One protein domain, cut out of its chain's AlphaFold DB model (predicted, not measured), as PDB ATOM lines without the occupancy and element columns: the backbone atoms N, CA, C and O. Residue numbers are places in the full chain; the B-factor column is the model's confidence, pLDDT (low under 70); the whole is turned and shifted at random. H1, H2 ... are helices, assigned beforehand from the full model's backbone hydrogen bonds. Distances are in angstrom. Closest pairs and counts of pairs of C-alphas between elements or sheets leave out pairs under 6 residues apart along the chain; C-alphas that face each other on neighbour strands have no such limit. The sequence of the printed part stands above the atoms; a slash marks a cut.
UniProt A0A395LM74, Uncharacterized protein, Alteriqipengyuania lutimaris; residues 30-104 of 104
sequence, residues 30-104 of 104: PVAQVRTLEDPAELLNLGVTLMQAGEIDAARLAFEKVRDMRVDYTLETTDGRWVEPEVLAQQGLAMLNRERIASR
ATOM      1  N   PRO A  30     223.950  -8.704  64.454       89.38
ATOM      2  CA  PRO A  30     225.109  -9.312  63.792       89.38
ATOM      3  C   PRO A  30     225.772  -8.428  62.717       89.38
ATOM      4  O   PRO A  30     226.992  -8.465  62.577       89.38
ATOM      5  N   VAL A  31     225.022  -7.589  61.989       92.06
ATOM      6  CA  VAL A  31     225.583  -6.623  61.019       92.06
ATOM      7  C   VAL A  31     226.405  -5.555  61.739       92.06
ATOM      8  O   VAL A  31     227.530  -5.261  61.329       92.06
ATOM      9  N   ALA A  32     225.876  -5.015  62.842       91.19
ATOM     10  CA  ALA A  32     226.585  -4.039  63.664       91.19
ATOM     11  C   ALA A  32     227.875  -4.636  64.261       91.19
ATOM     12  O   ALA A  32     228.924  -3.994  64.216       91.19
ATOM     13  N   GLN A  33     227.830  -5.887  64.739       93.12
ATOM     14  CA  GLN A  33     229.008  -6.603  65.239       93.12
ATOM     15  C   GLN A  33     230.094  -6.738  64.160       93.12
ATOM     16  O   GLN A  33     231.223  -6.301  64.378       93.12
ATOM     17  N   VAL A  34     229.752  -7.272  62.982       96.94
ATOM     18  CA  VAL A  34     230.686  -7.453  61.852       96.94
ATOM     19  C   VAL A  34     231.384  -6.147  61.465       96.94
ATOM     20  O   VAL A  34     232.574  -6.144  61.158       96.94
ATOM     21  N   ARG A  35     230.678  -5.013  61.514       94.12
ATOM     22  CA  ARG A  35     231.274  -3.708  61.197       94.12
ATOM     23  C   ARG A  35     232.375  -3.289  62.169       94.12
ATOM     24  O   ARG A  35     233.298  -2.619  61.720       94.12
ATOM     25  N   THR A  36     232.299  -3.691  63.439       95.88
ATOM     26  CA  THR A  36     233.274  -3.313  64.485       95.88
ATOM     27  C   THR A  36     234.551  -4.155  64.524       95.88
ATOM     28  O   THR A  36     235.516  -3.733  65.155       95.88
ATOM     29  N   LEU A  37     234.582  -5.322  63.868       97.19
ATOM     30  CA  LEU A  37     235.763  -6.193  63.843       97.19
ATOM     31  C   LEU A  37     236.682  -5.828  62.676       97.19
ATOM     32  O   LEU A  37     236.216  -5.733  61.542       97.19
ATOM     33  N   GLU A  38     237.979  -5.658  62.938       97.06
ATOM     34  CA  GLU A  38     238.996  -5.349  61.914       97.06
ATOM     35  C   GLU A  38     240.030  -6.471  61.712       97.06
ATOM     36  O   GLU A  38     240.905  -6.345  60.858       97.06
ATOM     37  N   ASP A  39     239.939  -7.573  62.463       98.00
ATOM     38  CA  ASP A  39     240.812  -8.733  62.275       98.00
ATOM     39  C   ASP A  39     240.219  -9.733  61.250       98.00
ATOM     40  O   ASP A  39     239.069 -10.165  61.404       98.00
ATOM     41  N   PRO A  40     240.982 -10.142  60.216       98.38
ATOM     42  CA  PRO A  40     240.536 -11.121  59.229       98.38
ATOM     43  C   PRO A  40     240.142 -12.490  59.791       98.38
ATOM     44  O   PRO A  40     239.207 -13.097  59.272       98.38
ATOM     45  N   ALA A  41     240.817 -13.003  60.823       98.19
ATOM     46  CA  ALA A  41     240.493 -14.305  61.403       98.19
ATOM     47  C   ALA A  41     239.210 -14.235  62.242       98.19
ATOM     48  O   ALA A  41     238.357 -15.116  62.124       98.19
ATOM     49  N   GLU A  42     239.027 -13.179  63.038       98.38
ATOM     50  CA  GLU A  42     237.773 -12.940  63.764       98.38
ATOM     51  C   GLU A  42     236.586 -12.790  62.801       98.38
ATOM     52  O   GLU A  42     235.553 -13.434  62.993       98.38
ATOM     53  N   LEU A  43     236.746 -12.017  61.719       98.69
ATOM     54  CA  LEU A  43     235.720 -11.846  60.685       98.69
ATOM     55  C   LEU A  43     235.401 -13.147  59.934       98.69
ATOM     56  O   LEU A  43     234.226 -13.444  59.719       98.69
ATOM     57  N   LEU A  44     236.406 -13.944  59.549       98.56
ATOM     58  CA  LEU A  44     236.194 -15.241  58.891       98.56
ATOM     59  C   LEU A  44     235.438 -16.219  59.803       98.56
ATOM     60  O   LEU A  44     234.467 -16.842  59.368       98.56
ATOM     61  N   ASN A  45     235.850 -16.322  61.070       98.12
ATOM     62  CA  ASN A  45     235.207 -17.191  62.055       98.12
ATOM     63  C   ASN A  45     233.764 -16.745  62.338       98.12
ATOM     64  O   ASN A  45     232.851 -17.572  62.304       98.12
ATOM     65  N   LEU A  46     233.534 -15.439  62.528       98.31
ATOM     66  CA  LEU A  46     232.192 -14.883  62.702       98.31
ATOM     67  C   LEU A  46     231.322 -15.113  61.457       98.31
ATOM     68  O   LEU A  46     230.175 -15.523  61.594       98.31
ATOM     69  N   GLY A  47     231.859 -14.929  60.246       97.94
ATOM     70  CA  GLY A  47     231.144 -15.192  58.993       97.94
ATOM     71  C   GLY A  47     230.648 -16.637  58.878       97.94
ATOM     72  O   GLY A  47     229.500 -16.869  58.493       97.94
ATOM     73  N   VAL A  48     231.466 -17.614  59.287       97.31
ATOM     74  CA  VAL A  48     231.066 -19.032  59.352       97.31
ATOM     75  C   VAL A  48     229.990 -19.269  60.417       97.31
ATOM     76  O   VAL A  48     229.007 -19.955  60.138       97.31
ATOM     77  N   THR A  49     230.118 -18.681  61.612       97.44
ATOM     78  CA  THR A  49     229.101 -18.786  62.675       97.44
ATOM     79  C   THR A  49     227.759 -18.176  62.256       97.44
ATOM     80  O   THR A  49     226.712 -18.782  62.475       97.44
ATOM     81  N   LEU A  50     227.775 -17.012  61.602       96.94
ATOM     82  CA  LEU A  50     226.577 -16.333  61.102       96.94
ATOM     83  C   LEU A  50     225.895 -17.128  59.983       96.94
ATOM     84  O   LEU A  50     224.676 -17.275  59.995       96.94
ATOM     85  N   MET A  51     226.669 -17.717  59.066       95.62
ATOM     86  CA  MET A  51     226.148 -18.618  58.031       95.62
ATOM     87  C   MET A  51     225.426 -19.823  58.652       95.62
ATOM     88  O   MET A  51     224.298 -20.123  58.271       95.62
ATOM     89  N   GLN A  52     226.024 -20.458  59.667       94.06
ATOM     90  CA  GLN A  52     225.412 -21.575  60.403       94.06
ATOM     91  C   GLN A  52     224.147 -21.173  61.182       94.06
ATOM     92  O   GLN A  52     223.257 -22.002  61.364       94.06
ATOM     93  N   ALA A  53     224.046 -19.915  61.619       94.38
ATOM     94  CA  ALA A  53     222.858 -19.360  62.268       94.38
ATOM     95  C   ALA A  53     221.744 -18.938  61.284       94.38
ATOM     96  O   ALA A  53     220.632 -18.645  61.717       94.38
ATOM     97  N   GLY A  54     222.019 -18.901  59.974       93.38
ATOM     98  CA  GLY A  54     221.099 -18.379  58.954       93.38
ATOM     99  C   GLY A  54     221.137 -16.853  58.777       93.38
ATOM    100  O   GLY A  54     220.334 -16.306  58.025       93.38
ATOM    101  N   GLU A  55     222.089 -16.160  59.405       95.06
ATOM    102  CA  GLU A  55     222.302 -14.705  59.325       95.06
ATOM    103  C   GLU A  55     223.061 -14.328  58.034       95.06
ATOM    104  O   GLU A  55     224.150 -13.744  58.053       95.06
ATOM    105  N   ILE A  56     222.497 -14.719  56.884       95.00
ATOM    106  CA  ILE A  56     223.150 -14.743  55.561       95.00
ATOM    107  C   ILE A  56     223.745 -13.389  55.143       95.00
ATOM    108  O   ILE A  56     224.835 -13.360  54.567       95.00
ATOM    109  N   ASP A  57     223.068 -12.274  55.423       95.06
ATOM    110  CA  ASP A  57     223.535 -10.945  55.006       95.06
ATOM    111  C   ASP A  57     224.673 -10.417  55.894       95.06
ATOM    112  O   ASP A  57     225.601  -9.774  55.398       95.06
ATOM    113  N   ALA A  58     224.678 -10.758  57.187       96.81
ATOM    114  CA  ALA A  58     225.791 -10.445  58.081       96.81
ATOM    115  C   ALA A  58     227.006 -11.354  57.806       96.81
ATOM    116  O   ALA A  58     228.137 -10.871  57.752       96.81
ATOM    117  N   ALA A  59     226.775 -12.645  57.533       98.12
ATOM    118  CA  ALA A  59     227.809 -13.579  57.081       98.12
ATOM    119  C   ALA A  59     228.470 -13.103  55.776       98.12
ATOM    120  O   ALA A  59     229.695 -13.086  55.654       98.12
ATOM    121  N   ARG A  60     227.652 -12.650  54.815       98.12
ATOM    122  CA  ARG A  60     228.112 -12.034  53.569       98.12
ATOM    123  C   ARG A  60     228.989 -10.817  53.833       98.12
ATOM    124  O   ARG A  60     230.091 -10.766  53.296       98.12
ATOM    125  N   LEU A  61     228.531  -9.878  54.662       98.31
ATOM    126  CA  LEU A  61     229.290  -8.670  54.991       98.31
ATOM    127  C   LEU A  61     230.655  -9.000  55.615       98.31
ATOM    128  O   LEU A  61     231.641  -8.345  55.283       98.31
ATOM    129  N   ALA A  62     230.733 -10.026  56.468       98.69
ATOM    130  CA  ALA A  62     231.986 -10.443  57.094       98.69
ATOM    131  C   ALA A  62     233.008 -10.934  56.055       98.69
ATOM    132  O   ALA A  62     234.144 -10.461  56.030       98.69
ATOM    133  N   PHE A  63     232.591 -11.816  55.141       98.69
ATOM    134  CA  PHE A  63     233.464 -12.278  54.061       98.69
ATOM    135  C   PHE A  63     233.791 -11.166  53.048       98.69
ATOM    136  O   PHE A  63     234.918 -11.089  52.570       98.69
ATOM    137  N   GLU A  64     232.850 -10.276  52.724       98.56
ATOM    138  CA  GLU A  64     233.112  -9.151  51.812       98.56
ATOM    139  C   GLU A  64     234.115  -8.155  52.424       98.56
ATOM    140  O   GLU A  64     235.031  -7.732  51.720       98.56
ATOM    141  N   LYS A  65     234.049  -7.891  53.740       98.50
ATOM    142  CA  LYS A  65     235.047  -7.074  54.455       98.50
ATOM    143  C   LYS A  65     236.450  -7.693  54.394       98.50
ATOM    144  O   LYS A  65     237.398  -6.984  54.077       98.50
ATOM    145  N   VAL A  66     236.587  -9.006  54.618       98.69
ATOM    146  CA  VAL A  66     237.896  -9.696  54.559       98.69
ATOM    147  C   VAL A  66     238.460  -9.776  53.140       98.69
ATOM    148  O   VAL A  66     239.667  -9.650  52.963       98.69
ATOM    149  N   ARG A  67     237.610  -9.945  52.120       98.31
ATOM    150  CA  ARG A  67     238.039  -9.908  50.712       98.31
ATOM    151  C   ARG A  67     238.633  -8.544  50.330       98.31
ATOM    152  O   ARG A  67     239.567  -8.484  49.540       98.31
ATOM    153  N   ASP A  68     238.085  -7.461  50.876       97.94
ATOM    154  CA  ASP A  68     238.494  -6.098  50.523       97.94
ATOM    155  C   ASP A  68     239.648  -5.563  51.405       97.94
ATOM    156  O   ASP A  68     240.234  -4.518  51.106       97.94
ATOM    157  N   MET A  69     240.022  -6.297  52.461       97.00
ATOM    158  CA  MET A  69     241.215  -6.044  53.275       97.00
ATOM    159  C   MET A  69     242.508  -6.375  52.518       97.00
ATOM    160  O   MET A  69     242.577  -7.306  51.722       97.00
ATOM    161  N   ARG A  70     243.580  -5.630  52.813       93.06
ATOM    162  CA  ARG A  70     244.931  -5.913  52.306       93.06
ATOM    163  C   ARG A  70     245.861  -6.236  53.464       93.06
ATOM    164  O   ARG A  70     246.231  -5.342  54.219       93.06
ATOM    165  N   VAL A  71     246.234  -7.506  53.567       95.88
ATOM    166  CA  VAL A  71     247.213  -8.032  54.525       95.88
ATOM    167  C   VAL A  71     248.252  -8.884  53.795       95.88
ATOM    168  O   VAL A  71     247.978  -9.415  52.722       95.88
ATOM    169  N   ASP A  72     249.447  -8.986  54.367       95.88
ATOM    170  CA  ASP A  72     250.633  -9.638  53.799       95.88
ATOM    171  C   ASP A  72     250.996 -10.966  54.495       95.88
ATOM    172  O   ASP A  72     252.078 -11.514  54.286       95.88
ATOM    173  N   TYR A  73     250.075 -11.506  55.299       97.50
ATOM    174  CA  TYR A  73     250.230 -12.760  56.036       97.50
ATOM    175  C   TYR A  73     249.181 -13.812  55.645       97.50
ATOM    176  O   TYR A  73     248.149 -13.522  55.040       97.50
ATOM    177  N   THR A  74     249.445 -15.060  56.036       98.50
ATOM    178  CA  THR A  74     248.522 -16.195  55.898       98.50
ATOM    179  C   THR A  74     247.960 -16.606  57.257       98.50
ATOM    180  O   THR A  74     248.599 -16.401  58.289       98.50
ATOM    181  N   LEU A  75     246.763 -17.190  57.259       98.19
ATOM    182  CA  LEU A  75     246.135 -17.794  58.433       98.19
ATOM    183  C   LEU A  75     246.251 -19.317  58.372       98.19
ATOM    184  O   LEU A  75     246.114 -19.908  57.298       98.19
ATOM    185  N   GLU A  76     246.457 -19.946  59.527       98.12
ATOM    186  CA  GLU A  76     246.395 -21.400  59.673       98.12
ATOM    187  C   GLU A  76     244.935 -21.866  59.769       98.12
ATOM    188  O   GLU A  76     244.159 -21.383  60.596       98.12
ATOM    189  N   THR A  77     244.545 -22.807  58.912       96.88
ATOM    190  CA  THR A  77     243.231 -23.456  58.947       96.88
ATOM    191  C   THR A  77     243.236 -24.668  59.881       96.88
ATOM    192  O   THR A  77     244.282 -25.214  60.224       96.88
ATOM    193  N   THR A  78     242.054 -25.152  60.275       95.25
ATOM    194  CA  THR A  78     241.902 -26.288  61.211       95.25
ATOM    195  C   THR A  78     242.468 -27.623  60.707       95.25
ATOM    196  O   THR A  78     242.633 -28.550  61.496       95.25
ATOM    197  N   ASP A  79     242.790 -27.724  59.416       95.50
ATOM    198  CA  ASP A  79     243.504 -28.832  58.775       95.50
ATOM    199  C   ASP A  79     245.003 -28.542  58.517       95.50
ATOM    200  O   ASP A  79     245.646 -29.256  57.749       95.50
ATOM    201  N   GLY A  80     245.574 -27.515  59.162       97.25
ATOM    202  CA  GLY A  80     247.014 -27.221  59.174       97.25
ATOM    203  C   GLY A  80     247.568 -26.607  57.884       97.25
ATOM    204  O   GLY A  80     248.773 -26.673  57.634       97.25
ATOM    205  N   ARG A  81     246.709 -26.038  57.026       97.75
ATOM    206  CA  ARG A  81     247.141 -25.305  55.826       97.75
ATOM    207  C   ARG A  81     247.258 -23.820  56.134       97.75
ATOM    208  O   ARG A  81     246.407 -23.251  56.803       97.75
ATOM    209  N   TRP A  82     248.266 -23.184  55.555       98.12
ATOM    210  CA  TRP A  82     248.447 -21.736  55.615       98.12
ATOM    211  C   TRP A  82     247.859 -21.115  54.346       98.12
ATOM    212  O   TRP A  82     248.224 -21.510  53.238       98.12
ATOM    213  N   VAL A  83     246.884 -20.214  54.502       98.25
ATOM    214  CA  VAL A  83     246.058 -19.684  53.402       98.25
ATOM    215  C   VAL A  83     245.886 -18.170  53.530       98.25
ATOM    216  O   VAL A  83     245.744 -17.641  54.631       98.25
ATOM    217  N   GLU A  84     245.885 -17.459  52.405       98.38
ATOM    218  CA  GLU A  84     245.598 -16.020  52.348       98.38
ATOM    219  C   GLU A  84     244.138 -15.730  52.770       98.38
ATOM    220  O   GLU A  84     243.224 -16.415  52.293       98.38
ATOM    221  N   PRO A  85     243.867 -14.715  53.616       98.38
ATOM    222  CA  PRO A  85     242.505 -14.427  54.079       98.38
ATOM    223  C   PRO A  85     241.505 -14.113  52.960       98.38
ATOM    224  O   PRO A  85     240.352 -14.538  53.047       98.38
ATOM    225  N   GLU A  86     241.940 -13.457  51.875       98.12
ATOM    226  CA  GLU A  86     241.090 -13.200  50.700       98.12
ATOM    227  C   GLU A  86     240.563 -14.517  50.100       98.12
ATOM    228  O   GLU A  86     239.372 -14.653  49.817       98.12
ATOM    229  N   VAL A  87     241.425 -15.532  49.980       98.00
ATOM    230  CA  VAL A  87     241.081 -16.847  49.418       98.00
ATOM    231  C   VAL A  87     240.083 -17.599  50.308       98.00
ATOM    232  O   VAL A  87     239.190 -18.276  49.793       98.00
ATOM    233  N   LEU A  88     240.179 -17.457  51.635       98.38
ATOM    234  CA  LEU A  88     239.198 -18.010  52.580       98.38
ATOM    235  C   LEU A  88     237.848 -17.274  52.490       98.38
ATOM    236  O   LEU A  88     236.791 -17.909  52.456       98.38
ATOM    237  N   ALA A  89     237.867 -15.947  52.361       98.56
ATOM    238  CA  ALA A  89     236.666 -15.131  52.199       98.56
ATOM    239  C   ALA A  89     235.920 -15.422  50.883       98.56
ATOM    240  O   ALA A  89     234.696 -15.591  50.875       98.56
ATOM    241  N   GLN A  90     236.651 -15.564  49.772       98.44
ATOM    242  CA  GLN A  90     236.091 -15.984  48.484       98.44
ATOM    243  C   GLN A  90     235.405 -17.363  48.579       98.44
ATOM    244  O   GLN A  90     234.332 -17.558  48.000       98.44
ATOM    245  N   GLN A  91     235.968 -18.307  49.346       97.88
ATOM    246  CA  GLN A  91     235.351 -19.619  49.590       97.88
ATOM    247  C   GLN A  91     234.040 -19.507  50.384       97.88
ATOM    248  O   GLN A  91     233.046 -20.119  49.983       97.88
ATOM    249  N   GLY A  92     233.996 -18.682  51.438       97.69
ATOM    250  CA  GLY A  92     232.773 -18.402  52.205       97.69
ATOM    251  C   GLY A  92     231.653 -17.815  51.338       97.69
ATOM    252  O   GLY A  92     230.528 -18.320  51.327       97.69
ATOM    253  N   LEU A  93     231.971 -16.829  50.492       98.25
ATOM    254  CA  LEU A  93     231.015 -16.259  49.531       98.25
ATOM    255  C   LEU A  93     230.516 -17.290  48.507       98.25
ATOM    256  O   LEU A  93     229.337 -17.281  48.137       98.25
ATOM    257  N   ALA A  94     231.378 -18.213  48.076       97.19
ATOM    258  CA  ALA A  94     230.991 -19.319  47.209       97.19
ATOM    259  C   ALA A  94     230.109 -20.365  47.920       97.19
ATOM    260  O   ALA A  94     229.344 -21.057  47.248       97.19
ATOM    261  N   MET A  95     230.183 -20.515  49.248       94.69
ATOM    262  CA  MET A  95     229.255 -21.352  50.028       94.69
ATOM    263  C   MET A  95     227.872 -20.697  50.127       94.69
ATOM    264  O   MET A  95     226.912 -21.266  49.604       94.69
ATOM    265  N   LEU A  96     227.788 -19.457  50.627       94.56
ATOM    266  CA  LEU A  96     226.532 -18.690  50.731       94.56
ATOM    267  C   LEU A  96     225.760 -18.625  49.401       94.56
ATOM    268  O   LEU A  96     224.534 -18.737  49.353       94.56
ATOM    269  N   ASN A  97     226.479 -18.454  48.286       91.75
ATOM    270  CA  ASN A  97     225.863 -18.401  46.961       91.75
ATOM    271  C   ASN A  97     225.318 -19.758  46.480       91.75
ATOM    272  O   ASN A  97     224.370 -19.755  45.696       91.75
ATOM    273  N   ARG A  98     225.869 -20.894  46.937       89.12
ATOM    274  CA  ARG A  98     225.348 -22.245  46.645       89.12
ATOM    275  C   ARG A  98     224.131 -22.570  47.508       89.12
ATOM    276  O   ARG A  98     223.126 -23.031  46.976       89.12
ATOM    277  N   GLU A  99     224.180 -22.265  48.802       81.19
ATOM    278  CA  GLU A  99     223.068 -22.500  49.735       81.19
ATOM    279  C   GLU A  99     221.802 -21.741  49.311       81.19
ATOM    280  O   GLU A  99     220.729 -22.332  49.217       81.19
ATOM    281  N   ARG A 100     221.939 -20.470  48.902       78.81
ATOM    282  CA  ARG A 100     220.843 -19.643  48.354       78.81
ATOM    283  C   ARG A 100     220.250 -20.157  47.026       78.81
ATOM    284  O   ARG A 100     219.191 -19.688  46.609       78.81
ATOM    285  N   ILE A 101     220.936 -21.060  46.324       76.75
ATOM    286  CA  ILE A 101     220.410 -21.735  45.124       76.75
ATOM    287  C   ILE A 101     219.708 -23.042  45.512       76.75
ATOM    288  O   ILE A 101     218.696 -23.372  44.907       76.75
ATOM    289  N   ALA A 102     220.206 -23.753  46.527       70.38
ATOM    290  CA  ALA A 102     219.611 -24.994  47.028       70.38
ATOM    291  C   ALA A 102     218.323 -24.789  47.857       70.38
ATOM    292  O   ALA A 102     217.574 -25.740  48.051       70.38
ATOM    293  N   SER A 103     218.058 -23.571  48.339       69.69
ATOM    294  CA  SER A 103     216.857 -23.201  49.107       69.69
ATOM    295  C   SER A 103     215.711 -22.612  48.260       69.69
ATOM    296  O   SER A 103     214.909 -21.824  48.768       69.69
ATOM    297  N   ARG A 104     215.638 -22.966  46.969       58.41
ATOM    298  CA  ARG A 104     214.641 -22.492  45.991       58.41
ATOM    299  C   ARG A 104     213.946 -23.640  45.267       58.41
ATOM    300  O   ARG A 104     212.736 -23.471  45.011       58.41
TER     301      ARG A 104
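What this domain is: This is residues 30 to 104 of the 104 residues of an uncharacterized protein of Alteriqipengyuania lutimaris (UniProt A0A395LM74). The longest helix, H4, forms an up-and-down bundle with H2 and H3, each running against the one before, their centres a triangle; short H1 packs on H3, away from H4. A loop, residues 69 to 84, lies at one end. The printed part, 75 residues with four named helices and no named strand, is all helix and compact: radius of gyration of the C-alphas 12.0 A, spans 38, 27 and 19 A.

How they stand to each other: H4, residues 85 to 102, and H3, residues 56 to 68, touch as a hairpin, the closest C-alphas, of Glu 86 and Arg 67, 4.5 A apart. H2, residues 40 to 53, touches H3 as another, closest at C-alphas Gly 47 and Ala 59, 4.2 A. H1, residues 30 to 36, touches H3's residues 57 to 62, closest at C-alphas Val 31 and Ala 58, 4.8 A. Every O i to N i+4 pair is within hydrogen-bond range in H1, H2 and H3; in H4, 13 of 14.

Where its parts are: H4 runs 26.2 A, from C-alpha 85 (242.505, -14.427, 54.079) to C-alpha 102 (219.611, -24.994, 47.028). H2 spans 19.7 A, H3 18.3 A, H1 10.2 A.

The domain as a whole: The printed part has no cut; the H3 to H4 link is long. Residues 103 to 104 have pLDDT under 70.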